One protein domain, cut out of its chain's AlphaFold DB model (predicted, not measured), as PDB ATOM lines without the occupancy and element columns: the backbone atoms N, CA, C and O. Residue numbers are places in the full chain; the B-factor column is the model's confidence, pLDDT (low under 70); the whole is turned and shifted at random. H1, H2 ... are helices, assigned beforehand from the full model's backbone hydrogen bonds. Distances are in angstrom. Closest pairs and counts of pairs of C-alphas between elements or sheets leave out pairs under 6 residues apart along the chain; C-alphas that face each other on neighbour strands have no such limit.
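This is residues 2 to 130 of the 202 residues of an uncharacterized protein of Candidatus Woesearchaeota archaeon (UniProt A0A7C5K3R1). Long helices H1 and H2 make a hairpin; H6 packs along H1, H5 along H2, and H4 makes a corner with H6. Residues 4 to 10 stick out. The whole is all helix and compact: 129 residues with six named helices, radius of gyration of the C-alphas 15.9 A, spans 52 by 33 by 22 A.

Find C-alpha 5 at (-2.388, 9.685, -61.175): H1 runs 46.1 A to residue 37. H2 is residues 49 to 70, H3 72 to 76, H4 79 to 95, H5 99 to 108, and H6 114 to 130, ending at (-12.991, 18.066, -51.588).

Residues 23 to 34 of H1 touch H2, opposite ways at a shallow tilt of 29 degrees; the closest C-alphas, of Ala 30 and Asp 58, are 5.5 A apart. Every O i to N i+4 pair is within hydrogen-bond range in H2, H5 and H6; H3 has 0 of 1, but 2 of 2 O i to N i+3 pairs.

The printed part has no cut; the link H1 to H2 is long; pLDDT is under 70 in 10 residues, among them 42 to 44.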
ATOM      1  N   PRO A   2       6.970   9.867 -56.261       46.19
ATOM      2  CA  PRO A   2       5.804  10.713 -56.531       46.19
ATOM      3  C   PRO A   2       4.582   9.817 -56.770       46.19
ATOM      4  O   PRO A   2       4.729   8.751 -57.370       46.19
ATOM      5  N   ALA A   3       3.411  10.189 -56.256       53.28
ATOM      6  CA  ALA A   3       2.192   9.444 -56.546       53.28
ATOM      7  C   ALA A   3       1.820   9.677 -58.018       53.28
ATOM      8  O   ALA A   3       1.585  10.816 -58.415       53.28
ATOM      9  N   ASP A   4       1.785   8.617 -58.827       66.56
ATOM     10  CA  ASP A   4       1.214   8.705 -60.171       66.56
ATOM     11  C   ASP A   4      -0.320   8.893 -60.094       66.56
ATOM     12  O   ASP A   4      -0.959   8.622 -59.072       66.56
ATOM     13  N   TYR A   5      -0.945   9.381 -61.168       64.38
ATOM     14  CA  TYR A   5      -2.388   9.685 -61.175       64.38
ATOM     15  C   TYR A   5      -3.259   8.455 -60.924       64.38
ATOM     16  O   TYR A   5      -4.340   8.566 -60.350       64.38
ATOM     17  N   LYS A   6      -2.770   7.268 -61.289       67.56
ATOM     18  CA  LYS A   6      -3.449   6.001 -61.021       67.56
ATOM     19  C   LYS A   6      -3.459   5.681 -59.525       67.56
ATOM     20  O   LYS A   6      -4.460   5.190 -59.010       67.56
ATOM     21  N   SER A   7      -2.378   5.982 -58.814       70.62
ATOM     22  CA  SER A   7      -2.297   5.905 -57.354       70.62
ATOM     23  C   SER A   7      -3.248   6.905 -56.692       70.62
ATOM     24  O   SER A   7      -3.986   6.537 -55.779       70.62
ATOM     25  N   ILE A   8      -3.316   8.138 -57.209       69.25
ATOM     26  CA  ILE A   8      -4.254   9.174 -56.747       69.25
ATOM     27  C   ILE A   8      -5.710   8.724 -56.952       69.25
ATOM     28  O   ILE A   8      -6.503   8.774 -56.014       69.25
ATOM     29  N   GLU A   9      -6.066   8.212 -58.134       69.62
ATOM     30  CA  GLU A   9      -7.406   7.673 -58.393       69.62
ATOM     31  C   GLU A   9      -7.738   6.488 -57.486       69.62
ATOM     32  O   GLU A   9      -8.810   6.462 -56.888       69.62
ATOM     33  N   ASN A  10      -6.819   5.530 -57.337       73.19
ATOM     34  CA  ASN A  10      -7.022   4.374 -56.470       73.19
ATOM     35  C   ASN A  10      -7.233   4.793 -55.013       73.19
ATOM     36  O   ASN A  10      -8.142   4.274 -54.371       73.19
ATOM     37  N   ARG A  11      -6.455   5.752 -54.502       73.94
ATOM     38  CA  ARG A  11      -6.643   6.320 -53.159       73.94
ATOM     39  C   ARG A  11      -8.009   6.992 -53.028       73.94
ATOM     40  O   ARG A  11      -8.691   6.843 -52.021       73.94
ATOM     41  N   ILE A  12      -8.467   7.698 -54.057       73.75
ATOM     42  CA  ILE A  12      -9.782   8.344 -54.022       73.75
ATOM     43  C   ILE A  12     -10.906   7.310 -54.030       73.75
ATOM     44  O   ILE A  12     -11.825   7.391 -53.217       73.75
ATOM     45  N   LEU A  13     -10.831   6.326 -54.926       75.12
ATOM     46  CA  LEU A  13     -11.866   5.312 -55.091       75.12
ATOM     47  C   LEU A  13     -11.954   4.355 -53.899       75.12
ATOM     48  O   LEU A  13     -13.068   3.959 -53.552       75.12
ATOM     49  N   ASN A  14     -10.814   4.001 -53.301       80.50
ATOM     50  CA  ASN A  14     -10.729   2.979 -52.257       80.50
ATOM     51  C   ASN A  14     -10.644   3.546 -50.837       80.50
ATOM     52  O   ASN A  14     -11.082   2.869 -49.912       80.50
ATOM     53  N   ASP A  15     -10.161   4.779 -50.655       80.31
ATOM     54  CA  ASP A  15     -10.011   5.369 -49.319       80.31
ATOM     55  C   ASP A  15     -10.950   6.561 -49.120       80.31
ATOM     56  O   ASP A  15     -11.695   6.607 -48.141       80.31
ATOM     57  N   VAL A  16     -10.964   7.520 -50.055       82.56
ATOM     58  CA  VAL A  16     -11.725   8.771 -49.880       82.56
ATOM     59  C   VAL A  16     -13.230   8.544 -50.023       82.56
ATOM     60  O   VAL A  16     -13.987   8.984 -49.163       82.56
ATOM     61  N   ILE A  17     -13.689   7.844 -51.064       79.38
ATOM     62  CA  ILE A  17     -15.128   7.586 -51.246       79.38
ATOM     63  C   ILE A  17     -15.694   6.760 -50.074       79.38
ATOM     64  O   ILE A  17     -16.654   7.224 -49.458       79.38
ATOM     65  N   PRO A  18     -15.108   5.617 -49.664       85.38
ATOM     66  CA  PRO A  18     -15.616   4.876 -48.503       85.38
ATOM     67  C   PRO A  18     -15.596   5.687 -47.199       85.38
ATOM     68  O   PRO A  18     -16.502   5.568 -46.370       85.38
ATOM     69  N   ALA A  19     -14.609   6.570 -47.025       87.69
ATOM     70  CA  ALA A  19     -14.590   7.520 -45.918       87.69
ATOM     71  C   ALA A  19     -15.794   8.483 -45.940       87.69
ATOM     72  O   ALA A  19     -16.417   8.690 -44.900       87.69
ATOM     73  N   THR A  20     -16.185   9.009 -47.107       88.31
ATOM     74  CA  THR A  20     -17.387   9.863 -47.225       88.31
ATOM     75  C   THR A  20     -18.679   9.120 -46.880       88.31
ATOM     76  O   THR A  20     -19.588   9.705 -46.294       88.31
ATOM     77  N   GLU A  21     -18.762   7.822 -47.185       88.38
ATOM     78  CA  GLU A  21     -19.912   6.988 -46.813       88.38
ATOM     79  C   GLU A  21     -19.955   6.704 -45.308       88.38
ATOM     80  O   GLU A  21     -21.030   6.601 -44.714       88.38
ATOM     81  N   THR A  22     -18.785   6.608 -44.672       93.12
ATOM     82  CA  THR A  22     -18.683   6.462 -43.216       93.12
ATOM     83  C   THR A  22     -19.143   7.741 -42.518       93.12
ATOM     84  O   THR A  22     -19.918   7.666 -41.571       93.12
ATOM     85  N   ILE A  23     -18.751   8.915 -43.024       94.81
ATOM     86  CA  ILE A  23     -19.220  10.224 -42.532       94.81
ATOM     87  C   ILE A  23     -20.744  10.352 -42.665       94.81
ATOM     88  O   ILE A  23     -21.420  10.718 -41.703       94.81
ATOM     89  N   ASP A  24     -21.294   9.984 -43.824       93.31
ATOM     90  CA  ASP A  24     -22.744   9.944 -44.056       93.31
ATOM     91  C   ASP A  24     -23.450   9.040 -43.029       93.31
ATOM     92  O   ASP A  24     -24.455   9.426 -42.423       93.31
ATOM     93  N   SER A  25     -22.870   7.866 -42.766       94.62
ATOM     94  CA  SER A  25     -23.385   6.896 -41.794       94.62
ATOM     95  C   SER A  25     -23.291   7.390 -40.348       94.62
ATOM     96  O   SER A  25     -24.199   7.121 -39.567       94.62
ATOM     97  N   ILE A  26     -22.240   8.133 -39.987       97.69
ATOM     98  CA  ILE A  26     -22.082   8.752 -38.660       97.69
ATOM     99  C   ILE A  26     -23.224   9.736 -38.403       97.69
ATOM    100  O   ILE A  26     -23.893   9.660 -37.372       97.69
ATOM    101  N   ILE A  27     -23.493  10.625 -39.361       96.94
ATOM    102  CA  ILE A  27     -24.497  11.685 -39.208       96.94
ATOM    103  C   ILE A  27     -25.910  11.095 -39.143       96.94
ATOM    104  O   ILE A  27     -26.690  11.423 -38.243       96.94
ATOM    105  N   HIS A  28     -26.233  10.159 -40.039       95.38
ATOM    106  CA  HIS A  28     -27.508   9.443 -39.984       95.38
ATOM    107  C   HIS A  28     -27.633   8.583 -38.721       95.38
ATOM    108  O   HIS A  28     -28.708   8.523 -38.123       95.38
ATOM    109  N   GLY A  29     -26.547   7.934 -38.296       94.81
ATOM    110  CA  GLY A  29     -26.491   7.114 -37.090       94.81
ATOM    111  C   GLY A  29     -26.806   7.916 -35.830       94.81
ATOM    112  O   GLY A  29     -27.660   7.496 -35.047       94.81
ATOM    113  N   ALA A  30     -26.198   9.096 -35.674       96.44
ATOM    114  CA  ALA A  30     -26.471  10.019 -34.570       96.44
ATOM    115  C   ALA A  30     -27.957  10.419 -34.520       96.44
ATOM    116  O   ALA A  30     -28.621  10.284 -33.489       96.44
ATOM    117  N   TYR A  31     -28.522  10.808 -35.664       94.81
ATOM    118  CA  TYR A  31     -29.942  11.142 -35.771       94.81
ATOM    119  C   TYR A  31     -30.857   9.963 -35.406       94.81
ATOM    120  O   TYR A  31     -31.731  10.095 -34.544       94.81
ATOM    121  N   TYR A  32     -30.657   8.791 -36.015       92.75
ATOM    122  CA  TYR A  32     -31.522   7.633 -35.778       92.75
ATOM    123  C   TYR A  32     -31.367   7.045 -34.372       92.75
ATOM    124  O   TYR A  32     -32.325   6.472 -33.850       92.75
ATOM    125  N   SER A  33     -30.207   7.218 -33.733       92.94
ATOM    126  CA  SER A  33     -29.987   6.863 -32.326       92.94
ATOM    127  C   SER A  33     -30.932   7.637 -31.401       92.94
ATOM    128  O   SER A  33     -31.613   7.041 -30.557       92.94
ATOM    129  N   ILE A  34     -31.067   8.951 -31.612       92.06
ATOM    130  CA  ILE A  34     -31.992   9.796 -30.844       92.06
ATOM    131  C   ILE A  34     -33.438   9.412 -31.155       92.06
ATOM    132  O   ILE A  34     -34.193   9.091 -30.244       92.06
ATOM    133  N   VAL A  35     -33.810   9.320 -32.435       90.12
ATOM    134  CA  VAL A  35     -35.172   8.927 -32.845       90.12
ATOM    135  C   VAL A  35     -35.609   7.609 -32.204       90.12
ATOM    136  O   VAL A  35     -36.746   7.485 -31.747       90.12
ATOM    137  N   ARG A  36     -34.704   6.623 -32.150       88.38
ATOM    138  CA  ARG A  36     -34.975   5.307 -31.565       88.38
ATOM    139  C   ARG A  36     -35.066   5.353 -30.043       88.38
ATOM    140  O   ARG A  36     -35.989   4.756 -29.494       88.38
ATOM    141  N   SER A  37     -34.119   6.016 -29.377       88.06
ATOM    142  CA  SER A  37     -34.091   6.099 -27.907       88.06
ATOM    143  C   SER A  37     -35.275   6.892 -27.353       88.06
ATOM    144  O   SER A  37     -35.884   6.469 -26.374       88.06
ATOM    145  N   GLU A  38     -35.679   7.947 -28.057       85.25
ATOM    146  CA  GLU A  38     -36.770   8.847 -27.671       85.25
ATOM    147  C   GLU A  38     -38.136   8.441 -28.267       85.25
ATOM    148  O   GLU A  38     -39.143   9.116 -28.062       85.25
ATOM    149  N   LYS A  39     -38.198   7.323 -29.011       83.12
ATOM    150  CA  LYS A  39     -39.414   6.780 -29.657       83.12
ATOM    151  C   LYS A  39     -40.168   7.802 -30.531       83.12
ATOM    152  O   LYS A  39     -41.399   7.816 -30.564       83.12
ATOM    153  N   LEU A  40     -39.443   8.646 -31.265       80.44
ATOM    154  CA  LEU A  40     -40.030   9.710 -32.087       80.44
ATOM    155  C   LEU A  40     -40.636   9.141 -33.394       80.44
ATOM    156  O   LEU A  40     -40.057   8.272 -34.045       80.44
ATOM    157  N   HIS A  41     -41.808   9.630 -33.819       70.50
ATOM    158  CA  HIS A  41     -42.535   9.109 -34.993       70.50
ATOM    159  C   HIS A  41     -41.895   9.461 -36.355       70.50
ATOM    160  O   HIS A  41     -41.522  10.596 -36.614       70.50
ATOM    161  N   TYR A  42     -41.868   8.485 -37.268       56.59
ATOM    162  CA  TYR A  42     -40.922   8.292 -38.387       56.59
ATOM    163  C   TYR A  42     -40.814   9.328 -39.535       56.59
ATOM    164  O   TYR A  42     -40.022   9.090 -40.452       56.59
ATOM    165  N   LYS A  43     -41.594  10.416 -39.564       59.19
ATOM    166  CA  LYS A  43     -41.609  11.348 -40.720       59.19
ATOM    167  C   LYS A  43     -40.995  12.712 -40.427       59.19
ATOM    168  O   LYS A  43     -40.233  13.209 -41.248       59.19
ATOM    169  N   GLU A  44     -41.286  13.278 -39.263       61.34
ATOM    170  CA  GLU A  44     -40.758  14.563 -38.814       61.34
ATOM    171  C   GLU A  44     -40.651  14.522 -37.298       61.34
ATOM    172  O   GLU A  44     -41.604  14.121 -36.620       61.34
ATOM    173  N   HIS A  45     -39.511  14.939 -36.757       74.38
ATOM    174  CA  HIS A  45     -39.301  14.910 -35.322       74.38
ATOM    175  C   HIS A  45     -39.142  16.330 -34.795       74.38
ATOM    176  O   HIS A  45     -38.277  17.093 -35.228       74.38
ATOM    177  N   ALA A  46     -40.003  16.690 -33.849       80.94
ATOM    178  CA  ALA A  46     -39.790  17.868 -33.029       80.94
ATOM    179  C   ALA A  46     -38.737  17.501 -31.981       80.94
ATOM    180  O   ALA A  46     -39.081  16.943 -30.943       80.94
ATOM    181  N   PHE A  47     -37.465  17.740 -32.304       88.00
ATOM    182  CA  PHE A  47     -36.396  17.601 -31.326       88.00
ATOM    183  C   PHE A  47     -36.488  18.784 -30.366       88.00
ATOM    184  O   PHE A  47     -36.534  19.936 -30.812       88.00
ATOM    185  N   ASP A  48     -36.511  18.513 -29.066       89.81
ATOM    186  CA  ASP A  48     -36.305  19.566 -28.079       89.81
ATOM    187  C   ASP A  48     -34.841  20.049 -28.083       89.81
ATOM    188  O   ASP A  48     -33.956  19.450 -28.703       89.81
ATOM    189  N   ASP A  49     -34.570  21.155 -27.395       92.12
ATOM    190  CA  ASP A  49     -33.237  21.766 -27.348       92.12
ATOM    191  C   ASP A  49     -32.166  20.820 -26.778       92.12
ATOM    192  O   ASP A  49     -31.014  20.840 -27.218       92.12
ATOM    193  N   SER A  50     -32.536  19.942 -25.841       92.75
ATOM    194  CA  SER A  50     -31.616  18.950 -25.280       92.75
ATOM    195  C   SER A  50     -31.266  17.866 -26.303       92.75
ATOM    196  O   SER A  50     -30.097  17.502 -26.445       92.75
ATOM    197  N   GLN A  51     -32.248  17.420 -27.091       93.50
ATOM    198  CA  GLN A  51     -32.083  16.447 -28.170       93.50
ATOM    199  C   GLN A  51     -31.279  17.029 -29.336       93.50
ATOM    200  O   GLN A  51     -30.432  16.340 -29.900       93.50
ATOM    201  N   LYS A  52     -31.475  18.307 -29.678       94.62
ATOM    202  CA  LYS A  52     -30.675  19.011 -30.696       94.62
ATOM    203  C   LYS A  52     -29.216  19.152 -30.280       94.62
ATOM    204  O   LYS A  52     -28.320  18.876 -31.074       94.62
ATOM    205  N   LYS A  53     -28.972  19.520 -29.020       95.31
ATOM    206  CA  LYS A  53     -27.616  19.594 -28.469       95.31
ATOM    207  C   LYS A  53     -26.947  18.220 -28.429       95.31
ATOM    208  O   LYS A  53     -25.779  18.090 -28.783       95.31
ATOM    209  N   ARG A  54     -27.693  17.182 -28.043       95.38
ATOM    210  CA  ARG A  54     -27.221  15.795 -28.101       95.38
ATOM    211  C   ARG A  54     -26.876  15.381 -29.531       95.38
ATOM    212  O   ARG A  54     -25.806  14.833 -29.734       95.38
ATOM    213  N   LEU A  55     -27.717  15.706 -30.514       96.06
ATOM    214  CA  LEU A  55     -27.446  15.422 -31.926       96.06
ATOM    215  C   LEU A  55     -26.141  16.074 -32.399       96.06
ATOM    216  O   LEU A  55     -25.330  15.408 -33.036       96.06
ATOM    217  N   ALA A  56     -25.920  17.350 -32.063       96.56
ATOM    218  CA  ALA A  56     -24.675  18.044 -32.392       96.56
ATOM    219  C   ALA A  56     -23.455  17.324 -31.794       96.56
ATOM    220  O   ALA A  56     -22.484  17.060 -32.502       96.56
ATOM    221  N   ASN A  57     -23.530  16.962 -30.510       96.62
ATOM    222  CA  ASN A  57     -22.456  16.261 -29.810       96.62
ATOM    223  C   ASN A  57     -22.185  14.872 -30.398       96.62
ATOM    224  O   ASN A  57     -21.030  14.553 -30.656       96.62
ATOM    225  N   ASP A  58     -23.226  14.077 -30.651       97.38
ATOM    226  CA  ASP A  58     -23.101  12.725 -31.206       97.38
ATOM    227  C   ASP A  58     -22.455  12.764 -32.609       97.38
ATOM    228  O   ASP A  58     -21.615  11.922 -32.929       97.38
ATOM    229  N   ILE A  59     -22.779  13.775 -33.432       97.69
ATOM    230  CA  ILE A  59     -22.127  14.001 -34.736       97.69
ATOM    231  C   ILE A  59     -20.648  14.360 -34.557       97.69
ATOM    232  O   ILE A  59     -19.790  13.726 -35.170       97.69
ATOM    233  N   ILE A  60     -20.342  15.375 -33.739       96.88
ATOM    234  CA  ILE A  60     -18.963  15.837 -33.509       96.88
ATOM    235  C   ILE A  60     -18.100  14.679 -33.013       96.88
ATOM    236  O   ILE A  60     -16.973  14.512 -33.478       96.88
ATOM    237  N   GLU A  61     -18.645  13.858 -32.119       96.88
ATOM    238  CA  GLU A  61     -17.894  12.774 -31.511       96.88
ATOM    239  C   GLU A  61     -17.668  11.597 -32.452       96.88
ATOM    240  O   GLU A  61     -16.542  11.111 -32.551       96.88
ATOM    241  N   GLY A  62     -18.662  11.239 -33.268       97.38
ATOM    242  CA  GLY A  62     -18.454  10.270 -34.342       97.38
ATOM    243  C   GLY A  62     -17.396  10.730 -35.359       97.38
ATOM    244  O   GLY A  62     -16.542   9.941 -35.767       97.38
ATOM    245  N   LEU A  63     -17.382  12.016 -35.736       97.06
ATOM    246  CA  LEU A  63     -16.352  12.576 -36.626       97.06
ATOM    247  C   LEU A  63     -14.961  12.596 -35.971       97.06
ATOM    248  O   LEU A  63     -13.948  12.397 -36.654       97.06
ATOM    249  N   LYS A  64     -14.891  12.806 -34.651       96.00
ATOM    250  CA  LYS A  64     -13.642  12.749 -33.883       96.00
ATOM    251  C   LYS A  64     -13.063  11.340 -33.862       96.00
ATOM    252  O   LYS A  64     -11.884  11.156 -34.168       96.00
ATOM    253  N   GLU A  65     -13.891  10.348 -33.551       95.81
ATOM    254  CA  GLU A  65     -13.509   8.934 -33.559       95.81
ATOM    255  C   GLU A  65     -13.035   8.494 -34.945       95.81
ATOM    256  O   GLU A  65     -11.952   7.918 -35.075       95.81
ATOM    257  N   PHE A  66     -13.782   8.861 -35.988       95.12
ATOM    258  CA  PHE A  66     -13.390   8.625 -37.374       95.12
ATOM    259  C   PHE A  66     -12.020   9.243 -37.698       95.12
ATOM    260  O   PHE A  66     -11.158   8.596 -38.297       95.12
ATOM    261  N   THR A  67     -11.780  10.479 -37.256       92.38
ATOM    262  CA  THR A  67     -10.497  11.162 -37.463       92.38
ATOM    263  C   THR A  67      -9.353  10.416 -36.785       92.38
ATOM    264  O   THR A  67      -8.322  10.195 -37.419       92.38
ATOM    265  N   LEU A  68      -9.529   9.990 -35.531       92.25
ATOM    266  CA  LEU A  68      -8.534   9.211 -34.786       92.25
ATOM    267  C   LEU A  68      -8.258   7.847 -35.424       92.25
ATOM    268  O   LEU A  68      -7.119   7.376 -35.400       92.25
ATOM    269  N   GLU A  69      -9.280   7.198 -35.983       90.69
ATOM    270  CA  GLU A  69      -9.134   5.929 -36.696       90.69
ATOM    271  C   GLU A  69      -8.288   6.099 -37.961       90.69
ATOM    272  O   GLU A  69      -7.328   5.352 -38.165       90.69
ATOM    273  N   LYS A  70      -8.607   7.103 -38.787       85.62
ATOM    274  CA  LYS A  70      -7.914   7.345 -40.062       85.62
ATOM    275  C   LYS A  70      -6.552   8.008 -39.902       85.62
ATOM    276  O   LYS A  70      -5.712   7.890 -40.788       85.62
ATOM    277  N   ASN A  71      -6.308   8.660 -38.768       83.25
ATOM    278  CA  ASN A  71      -5.071   9.374 -38.484       83.25
ATOM    279  C   ASN A  71      -4.505   8.951 -37.119       83.25
ATOM    280  O   ASN A  71      -4.577   9.711 -36.149       83.25
ATOM    281  N   PRO A  72      -3.887   7.756 -37.023       83.94
ATOM    282  CA  PRO A  72      -3.404   7.219 -35.750       83.94
ATOM    283  C   PRO A  72      -2.371   8.099 -35.036       83.94
ATOM    284  O   PRO A  72      -2.217   7.978 -33.827       83.94
ATOM    285  N   HIS A  73      -1.686   9.002 -35.746       82.56
ATOM    286  CA  HIS A  73      -0.740   9.949 -35.144       82.56
ATOM    287  C   HIS A  73      -1.412  10.915 -34.152       82.56
ATOM    288  O   HIS A  73      -0.771  11.376 -33.211       82.56
ATOM    289  N   TYR A  74      -2.713  11.176 -34.296       83.62
ATOM    290  CA  TYR A  74      -3.458  11.947 -33.304       83.62
ATOM    291  C   TYR A  74      -3.675  11.178 -31.993       83.62
ATOM    292  O   TYR A  74      -3.841  11.805 -30.953       83.62
ATOM    293  N   LYS A  75      -3.584   9.837 -31.992       86.00
ATOM    294  CA  LYS A  75      -3.720   9.021 -30.769       86.00
ATOM    295  C   LYS A  75      -2.568   9.216 -29.780       86.00
ATOM    296  O   LYS A  75      -2.727   8.892 -28.610       86.00
ATOM    297  N   SER A  76      -1.415   9.708 -30.241       86.38
ATOM    298  CA  SER A  76      -0.277  10.038 -29.372       86.38
ATOM    299  C   SER A  76      -0.335  11.449 -28.779       86.38
ATOM    300  O   SER A  76       0.510  11.786 -27.955       86.38
ATOM    301  N   ILE A  77      -1.294  12.281 -29.198       88.25
ATOM    302  CA  ILE A  77      -1.515  13.610 -28.619       88.25
ATOM    303  C   ILE A  77      -2.325  13.453 -27.328       88.25
ATOM    304  O   ILE A  77      -3.182  12.574 -27.234       88.25
ATOM    305  N   ASP A  78      -2.064  14.305 -26.331       93.44
ATOM    306  CA  ASP A  78      -2.896  14.373 -25.127       93.44
ATOM    307  C   ASP A  78      -4.388  14.510 -25.508       93.44
ATOM    308  O   ASP A  78      -4.721  15.376 -26.321       93.44
ATOM    309  N   PRO A  79      -5.304  13.699 -24.943       91.50
ATOM    310  CA  PRO A  79      -6.702  13.694 -25.368       91.50
ATOM    311  C   PRO A  79      -7.417  15.040 -25.230       91.50
ATOM    312  O   PRO A  79      -8.280  15.344 -26.050       91.50
ATOM    313  N   LYS A  80      -7.081  15.857 -24.219       92.31
ATOM    314  CA  LYS A  80      -7.705  17.178 -24.043       92.31
ATOM    315  C   LYS A  80      -7.181  18.161 -25.079       92.31
ATOM    316  O   LYS A  80      -7.965  18.897 -25.669       92.31
ATOM    317  N   LEU A  81      -5.873  18.131 -25.327       91.25
ATOM    318  CA  LEU A  81      -5.257  18.939 -26.373       91.25
ATOM    319  C   LEU A  81      -5.780  18.550 -27.760       91.25
ATOM    320  O   LEU A  81      -6.078  19.419 -28.574       91.25
ATOM    321  N   PHE A  82      -5.932  17.251 -28.029       91.56
ATOM    322  CA  PHE A  82      -6.530  16.793 -29.275       91.56
ATOM    323  C   PHE A  82      -7.986  17.240 -29.401       91.56
ATOM    324  O   PHE A  82      -8.371  17.679 -30.474       91.56
ATOM    325  N   ASP A  83      -8.783  17.180 -28.331       93.00
ATOM    326  CA  ASP A  83     -10.171  17.658 -28.353       93.00
ATOM    327  C   ASP A  83     -10.260  19.153 -28.712       93.00
ATOM    328  O   ASP A  83     -11.101  19.550 -29.521       93.00
ATOM    329  N   GLU A  84      -9.344  19.969 -28.185       92.19
ATOM    330  CA  GLU A  84      -9.239  21.390 -28.521       92.19
ATOM    331  C   GLU A  84      -8.835  21.608 -29.988       92.19
ATOM    332  O   GLU A  84      -9.544  22.297 -30.726       92.19
ATOM    333  N   ILE A  85      -7.749  20.967 -30.438       89.75
ATOM    334  CA  ILE A  85      -7.274  21.028 -31.832       89.75
ATOM    335  C   ILE A  85      -8.365  20.549 -32.790       89.75
ATOM    336  O   ILE A  85      -8.577  21.139 -33.854       89.75
ATOM    337  N   PHE A  86      -9.072  19.486 -32.415       93.94
ATOM    338  CA  PHE A  86     -10.126  18.908 -33.222       93.94
ATOM    339  C   PHE A  86     -11.253  19.916 -33.427       93.94
ATOM    340  O   PHE A  86     -11.583  20.239 -34.564       93.94
ATOM    341  N   LYS A  87     -11.794  20.473 -32.339       93.38
ATOM    342  CA  LYS A  87     -12.919  21.417 -32.395       93.38
ATOM    343  C   LYS A  87     -12.560  22.753 -33.047       93.38
ATOM    344  O   LYS A  87     -13.420  23.335 -33.705       93.38
ATOM    345  N   GLN A  88     -11.332  23.243 -32.868       89.62
ATOM    346  CA  GLN A  88     -10.905  24.547 -33.393       89.62
ATOM    347  C   GLN A  88     -10.409  24.494 -34.842       89.62
ATOM    348  O   GLN A  88     -10.638  25.442 -35.593       89.62
ATOM    349  N   HIS A  89      -9.742  23.408 -35.242       88.88
ATOM    350  CA  HIS A  89      -9.053  23.331 -36.532       88.88
ATOM    351  C   HIS A  89      -9.549  22.168 -37.380       88.88
ATOM    352  O   HIS A  89     -10.105  22.385 -38.455       88.88
ATOM    353  N   VAL A  90      -9.401  20.934 -36.891       90.19
ATOM    354  CA  VAL A  90      -9.632  19.735 -37.715       90.19
ATOM    355  C   VAL A  90     -11.077  19.649 -38.190       90.19
ATOM    356  O   VAL A  90     -11.324  19.291 -39.339       90.19
ATOM    357  N   LEU A  91     -12.029  20.013 -37.329       93.06
ATOM    358  CA  LEU A  91     -13.449  19.936 -37.629       93.06
ATOM    359  C   LEU A  91     -13.813  20.814 -38.835       93.06
ATOM    360  O   LEU A  91     -14.459  20.350 -39.772       93.06
ATOM    361  N   PHE A  92     -13.332  22.056 -38.861       92.88
ATOM    362  CA  PHE A  92     -13.580  22.950 -39.987       92.88
ATOM    363  C   PHE A  92     -12.740  22.564 -41.208       92.88
ATOM    364  O   PHE A  92     -13.271  22.472 -42.313       92.88
ATOM    365  N   ASP A  93     -11.452  22.288 -41.010       87.75
ATOM    366  CA  ASP A  93     -10.519  22.034 -42.105       87.75
ATOM    367  C   ASP A  93     -10.832  20.753 -42.878       87.75
ATOM    368  O   ASP A  93     -10.595  20.712 -44.085       87.75
ATOM    369  N   LEU A  94     -11.318  19.706 -42.201       89.56
ATOM    370  CA  LEU A  94     -11.677  18.437 -42.835       89.56
ATOM    371  C   LEU A  94     -13.163  18.343 -43.162       89.56
ATOM    372  O   LEU A  94     -13.502  17.817 -44.212       89.56
ATOM    373  N   PHE A  95     -14.050  18.817 -42.290       94.25
ATOM    374  CA  PHE A  95     -15.487  18.541 -42.408       94.25
ATOM    375  C   PHE A  95     -16.311  19.777 -42.779       94.25
ATOM    376  O   PHE A  95     -17.516  19.664 -42.988       94.25
ATOM    377  N   GLY A  96     -15.683  20.952 -42.890       92.62
ATOM    378  CA  GLY A  96     -16.343  22.191 -43.305       92.62
ATOM    379  C   GLY A  96     -17.353  22.733 -42.295       92.62
ATOM    380  O   GLY A  96     -18.161  23.586 -42.652       92.62
ATOM    381  N   ILE A  97     -17.327  22.251 -41.049       93.75
ATOM    382  CA  ILE A  97     -18.273  22.647 -40.001       93.75
ATOM    383  C   ILE A  97     -17.541  23.179 -38.774       93.75
ATOM    384  O   ILE A  97     -16.443  22.743 -38.436       93.75
ATOM    385  N   ARG A  98     -18.175  24.120 -38.076       94.44
ATOM    386  CA  ARG A  98     -17.770  24.548 -36.734       94.44
ATOM    387  C   ARG A  98     -18.795  24.053 -35.729       94.44
ATOM    388  O   ARG A  98     -19.974  23.951 -36.061       94.44
ATOM    389  N   VAL A  99     -18.359  23.817 -34.492       93.31
ATOM    390  CA  VAL A  99     -19.254  23.419 -33.391       93.31
ATOM    391  C   VAL A  99     -20.414  24.408 -33.254       93.31
ATOM    392  O   VAL A  99     -21.570  24.003 -33.293       93.31
ATOM    393  N   SER A 100     -20.104  25.708 -33.202       92.94
ATOM    394  CA  SER A 100     -21.104  26.775 -33.095       92.94
ATOM    395  C   SER A 100     -22.090  26.785 -34.259       92.94
ATOM    396  O   SER A 100     -23.273  27.030 -34.061       92.94
ATOM    397  N   ASP A 101     -21.611  26.530 -35.477       92.31
ATOM    398  CA  ASP A 101     -22.439  26.605 -36.678       92.31
ATOM    399  C   ASP A 101     -23.405  25.420 -36.717       92.31
ATOM    400  O   ASP A 101     -24.595  25.611 -36.958       92.31
ATOM    401  N   LEU A 102     -22.925  24.216 -36.386       94.94
ATOM    402  CA  LEU A 102     -23.763  23.025 -36.269       94.94
ATOM    403  C   LEU A 102     -24.827  23.188 -35.176       94.94
ATOM    404  O   LEU A 102     -26.003  22.922 -35.426       94.94
ATOM    405  N   GLU A 103     -24.435  23.655 -33.987       94.19
ATOM    406  CA  GLU A 103     -25.378  23.930 -32.899       94.19
ATOM    407  C   GLU A 103     -26.421  24.967 -33.328       94.19
ATOM    408  O   GLU A 103     -27.616  24.720 -33.192       94.19
ATOM    409  N   ASN A 104     -26.006  26.088 -33.920       93.12
ATOM    410  CA  ASN A 104     -26.922  27.135 -34.374       93.12
ATOM    411  C   ASN A 104     -27.901  26.634 -35.445       93.12
ATOM    412  O   ASN A 104     -29.098  26.921 -35.358       93.12
ATOM    413  N   ILE A 105     -27.419  25.863 -36.428       92.69
ATOM    414  CA  ILE A 105     -28.258  25.264 -37.474       92.69
ATOM    415  C   ILE A 105     -29.332  24.384 -36.830       92.69
ATOM    416  O   ILE A 105     -30.523  24.628 -37.034       92.69
ATOM    417  N   LEU A 106     -28.938  23.420 -35.992       94.19
ATOM    418  CA  LEU A 106     -29.871  22.480 -35.362       94.19
ATOM    419  C   LEU A 106     -30.836  23.176 -34.393       94.19
ATOM    420  O   LEU A 106     -32.026  22.857 -34.359       94.19
ATOM    421  N   MET A 107     -30.355  24.161 -33.631       93.38
ATOM    422  CA  MET A 107     -31.173  24.945 -32.701       93.38
ATOM    423  C   MET A 107     -32.232  25.773 -33.429       93.38
ATOM    424  O   MET A 107     -33.381  25.803 -32.984       93.38
ATOM    425  N   SER A 108     -31.891  26.355 -34.582       92.31
ATOM    426  CA  SER A 108     -32.820  27.152 -35.395       92.31
ATOM    427  C   SER A 108     -33.945  26.332 -36.045       92.31
ATOM    428  O   SER A 108     -35.017  26.865 -36.337       92.31
ATOM    429  N   MET A 109     -33.738  25.026 -36.243       89.00
ATOM    430  CA  MET A 109     -34.715  24.145 -36.880       89.00
ATOM    431  C   MET A 109     -35.884  23.839 -35.943       89.00
ATOM    432  O   MET A 109     -35.724  23.243 -34.880       89.00
ATOM    433  N   ARG A 110     -37.112  24.199 -36.334       84.38
ATOM    434  CA  ARG A 110     -38.314  23.858 -35.546       84.38
ATOM    435  C   ARG A 110     -38.593  22.351 -35.534       84.38
ATOM    436  O   ARG A 110     -39.122  21.824 -34.558       84.38
ATOM    437  N   ARG A 111     -38.293  21.678 -36.639       86.62
ATOM    438  CA  ARG A 111     -38.385  20.228 -36.817       86.62
ATOM    439  C   ARG A 111     -37.125  19.786 -37.531       86.62
ATOM    440  O   ARG A 111     -36.613  20.548 -38.337       86.62
ATOM    441  N   ILE A 112     -36.662  18.585 -37.215       89.56
ATOM    442  CA  ILE A 112     -35.554  17.951 -37.916       89.56
ATOM    443  C   ILE A 112     -36.124  16.744 -38.651       89.56
ATOM    444  O   ILE A 112     -36.729  15.841 -38.062       89.56
ATOM    445  N   THR A 113     -35.973  16.770 -39.963       88.25
ATOM    446  CA  THR A 113     -36.446  15.762 -40.900       88.25
ATOM    447  C   THR A 113     -35.281  14.936 -41.427       88.25
ATOM    448  O   THR A 113     -34.124  15.356 -41.423       88.25
ATOM    449  N   LYS A 114     -35.599  13.762 -41.981       88.12
ATOM    450  CA  LYS A 114     -34.610  12.938 -42.691       88.12
ATOM    451  C   LYS A 114     -33.940  13.695 -43.838       88.12
ATOM    452  O   LYS A 114     -32.784  13.437 -44.134       88.12
ATOM    453  N   HIS A 115     -34.668  14.610 -44.480       88.38
ATOM    454  CA  HIS A 115     -34.140  15.393 -45.590       88.38
ATOM    455  C   HIS A 115     -33.100  16.416 -45.124       88.38
ATOM    456  O   HIS A 115     -32.037  16.501 -45.726       88.38
ATOM    457  N   GLU A 116     -33.362  17.141 -44.034       90.50
ATOM    458  CA  GLU A 116     -32.393  18.091 -43.464       90.50
ATOM    459  C   GLU A 116     -31.120  17.378 -42.994       90.50
ATOM    460  O   GLU A 116     -30.014  17.855 -43.239       90.50
ATOM    461  N   ILE A 117     -31.260  16.188 -42.401       92.69
ATOM    462  CA  ILE A 117     -30.111  15.354 -42.026       92.69
ATOM    463  C   ILE A 117     -29.346  14.863 -43.255       92.69
ATOM    464  O   ILE A 117     -28.119  14.919 -43.253       92.69
ATOM    465  N   ALA A 118     -30.032  14.447 -44.321       89.19
ATOM    466  CA  ALA A 118     -29.381  14.055 -45.570       89.19
ATOM    467  C   ALA A 118     -28.644  15.233 -46.233       89.19
ATOM    468  O   ALA A 118     -27.550  15.056 -46.766       89.19
ATOM    469  N   GLN A 119     -29.202  16.448 -46.171       90.69
ATOM    470  CA  GLN A 119     -28.529  17.658 -46.648       90.69
ATOM    471  C   GLN A 119     -27.272  17.960 -45.829       90.69
ATOM    472  O   GLN A 119     -26.218  18.208 -46.414       90.69
ATOM    473  N   LEU A 120     -27.357  17.890 -44.496       93.94
ATOM    474  CA  LEU A 120     -26.203  18.057 -43.613       93.94
ATOM    475  C   LEU A 120     -25.129  17.001 -43.905       93.94
ATOM    476  O   LEU A 120     -23.968  17.348 -44.107       93.94
ATOM    477  N   ALA A 121     -25.515  15.727 -43.997       93.06
ATOM    478  CA  ALA A 121     -24.605  14.635 -44.318       93.06
ATOM    479  C   ALA A 121     -23.911  14.852 -45.667       93.06
ATOM    480  O   ALA A 121     -22.689  14.766 -45.755       93.06
ATOM    481  N   SER A 122     -24.666  15.245 -46.697       87.06
ATOM    482  CA  SER A 122     -24.114  15.574 -48.010       87.06
ATOM    483  C   SER A 122     -23.126  16.742 -47.951       87.06
ATOM    484  O   SER A 122     -22.059  16.667 -48.557       87.06
ATOM    485  N   GLN A 123     -23.434  17.813 -47.213       90.62
ATOM    486  CA  GLN A 123     -22.532  18.960 -47.061       90.62
ATOM    487  C   GLN A 123     -21.212  18.559 -46.395       90.62
ATOM    488  O   GLN A 123     -20.143  18.867 -46.924       90.62
ATOM    489  N   VAL A 124     -21.287  17.827 -45.282       93.19
ATOM    490  CA  VAL A 124     -20.114  17.396 -44.512       93.19
ATOM    491  C   VAL A 124     -19.262  16.402 -45.307       93.19
ATOM    492  O   VAL A 124     -18.046  16.577 -45.429       93.19
ATOM    493  N   SER A 125     -19.888  15.395 -45.921       90.25
ATOM    494  CA  SER A 125     -19.198  14.417 -46.765       90.25
ATOM    495  C   SER A 125     -18.543  15.068 -47.983       90.25
ATOM    496  O   SER A 125     -17.408  14.731 -48.315       90.25
ATOM    497  N   ASN A 126     -19.199  16.044 -48.620       84.88
ATOM    498  CA  ASN A 126     -18.622  16.778 -49.748       84.88
ATOM    499  C   ASN A 126     -17.449  17.676 -49.336       84.88
ATOM    500  O   ASN A 126     -16.490  17.801 -50.101       84.88
ATOM    501  N   ALA A 127     -17.501  18.301 -48.156       88.19
ATOM    502  CA  ALA A 127     -16.385  19.088 -47.633       88.19
ATOM    503  C   ALA A 127     -15.148  18.203 -47.416       88.19
ATOM    504  O   ALA A 127     -14.073  18.509 -47.939       88.19
ATOM    505  N   PHE A 128     -15.334  17.053 -46.761       90.44
ATOM    506  CA  PHE A 128     -14.279  16.057 -46.577       90.44
ATOM    507  C   PHE A 128     -13.729  15.543 -47.903       90.44
ATOM    508  O   PHE A 128     -12.516  15.534 -48.114       90.44
ATOM    509  N   TYR A 129     -14.618  15.170 -48.823       85.12
ATOM    510  CA  TYR A 129     -14.253  14.716 -50.156       85.12
ATOM    511  C   TYR A 129     -13.344  15.729 -50.859       85.12
ATOM    512  O   TYR A 129     -12.226  15.391 -51.239       85.12
ATOM    513  N   ARG A 130     -13.772  16.994 -50.953       81.31
ATOM    514  CA  ARG A 130     -12.991  18.066 -51.588       81.31
ATOM    515  C   ARG A 130     -11.644  18.278 -50.909       81.31
ATOM    516  O   ARG A 130     -10.635  18.367 -51.599       81.31
TER     517      ARG A 130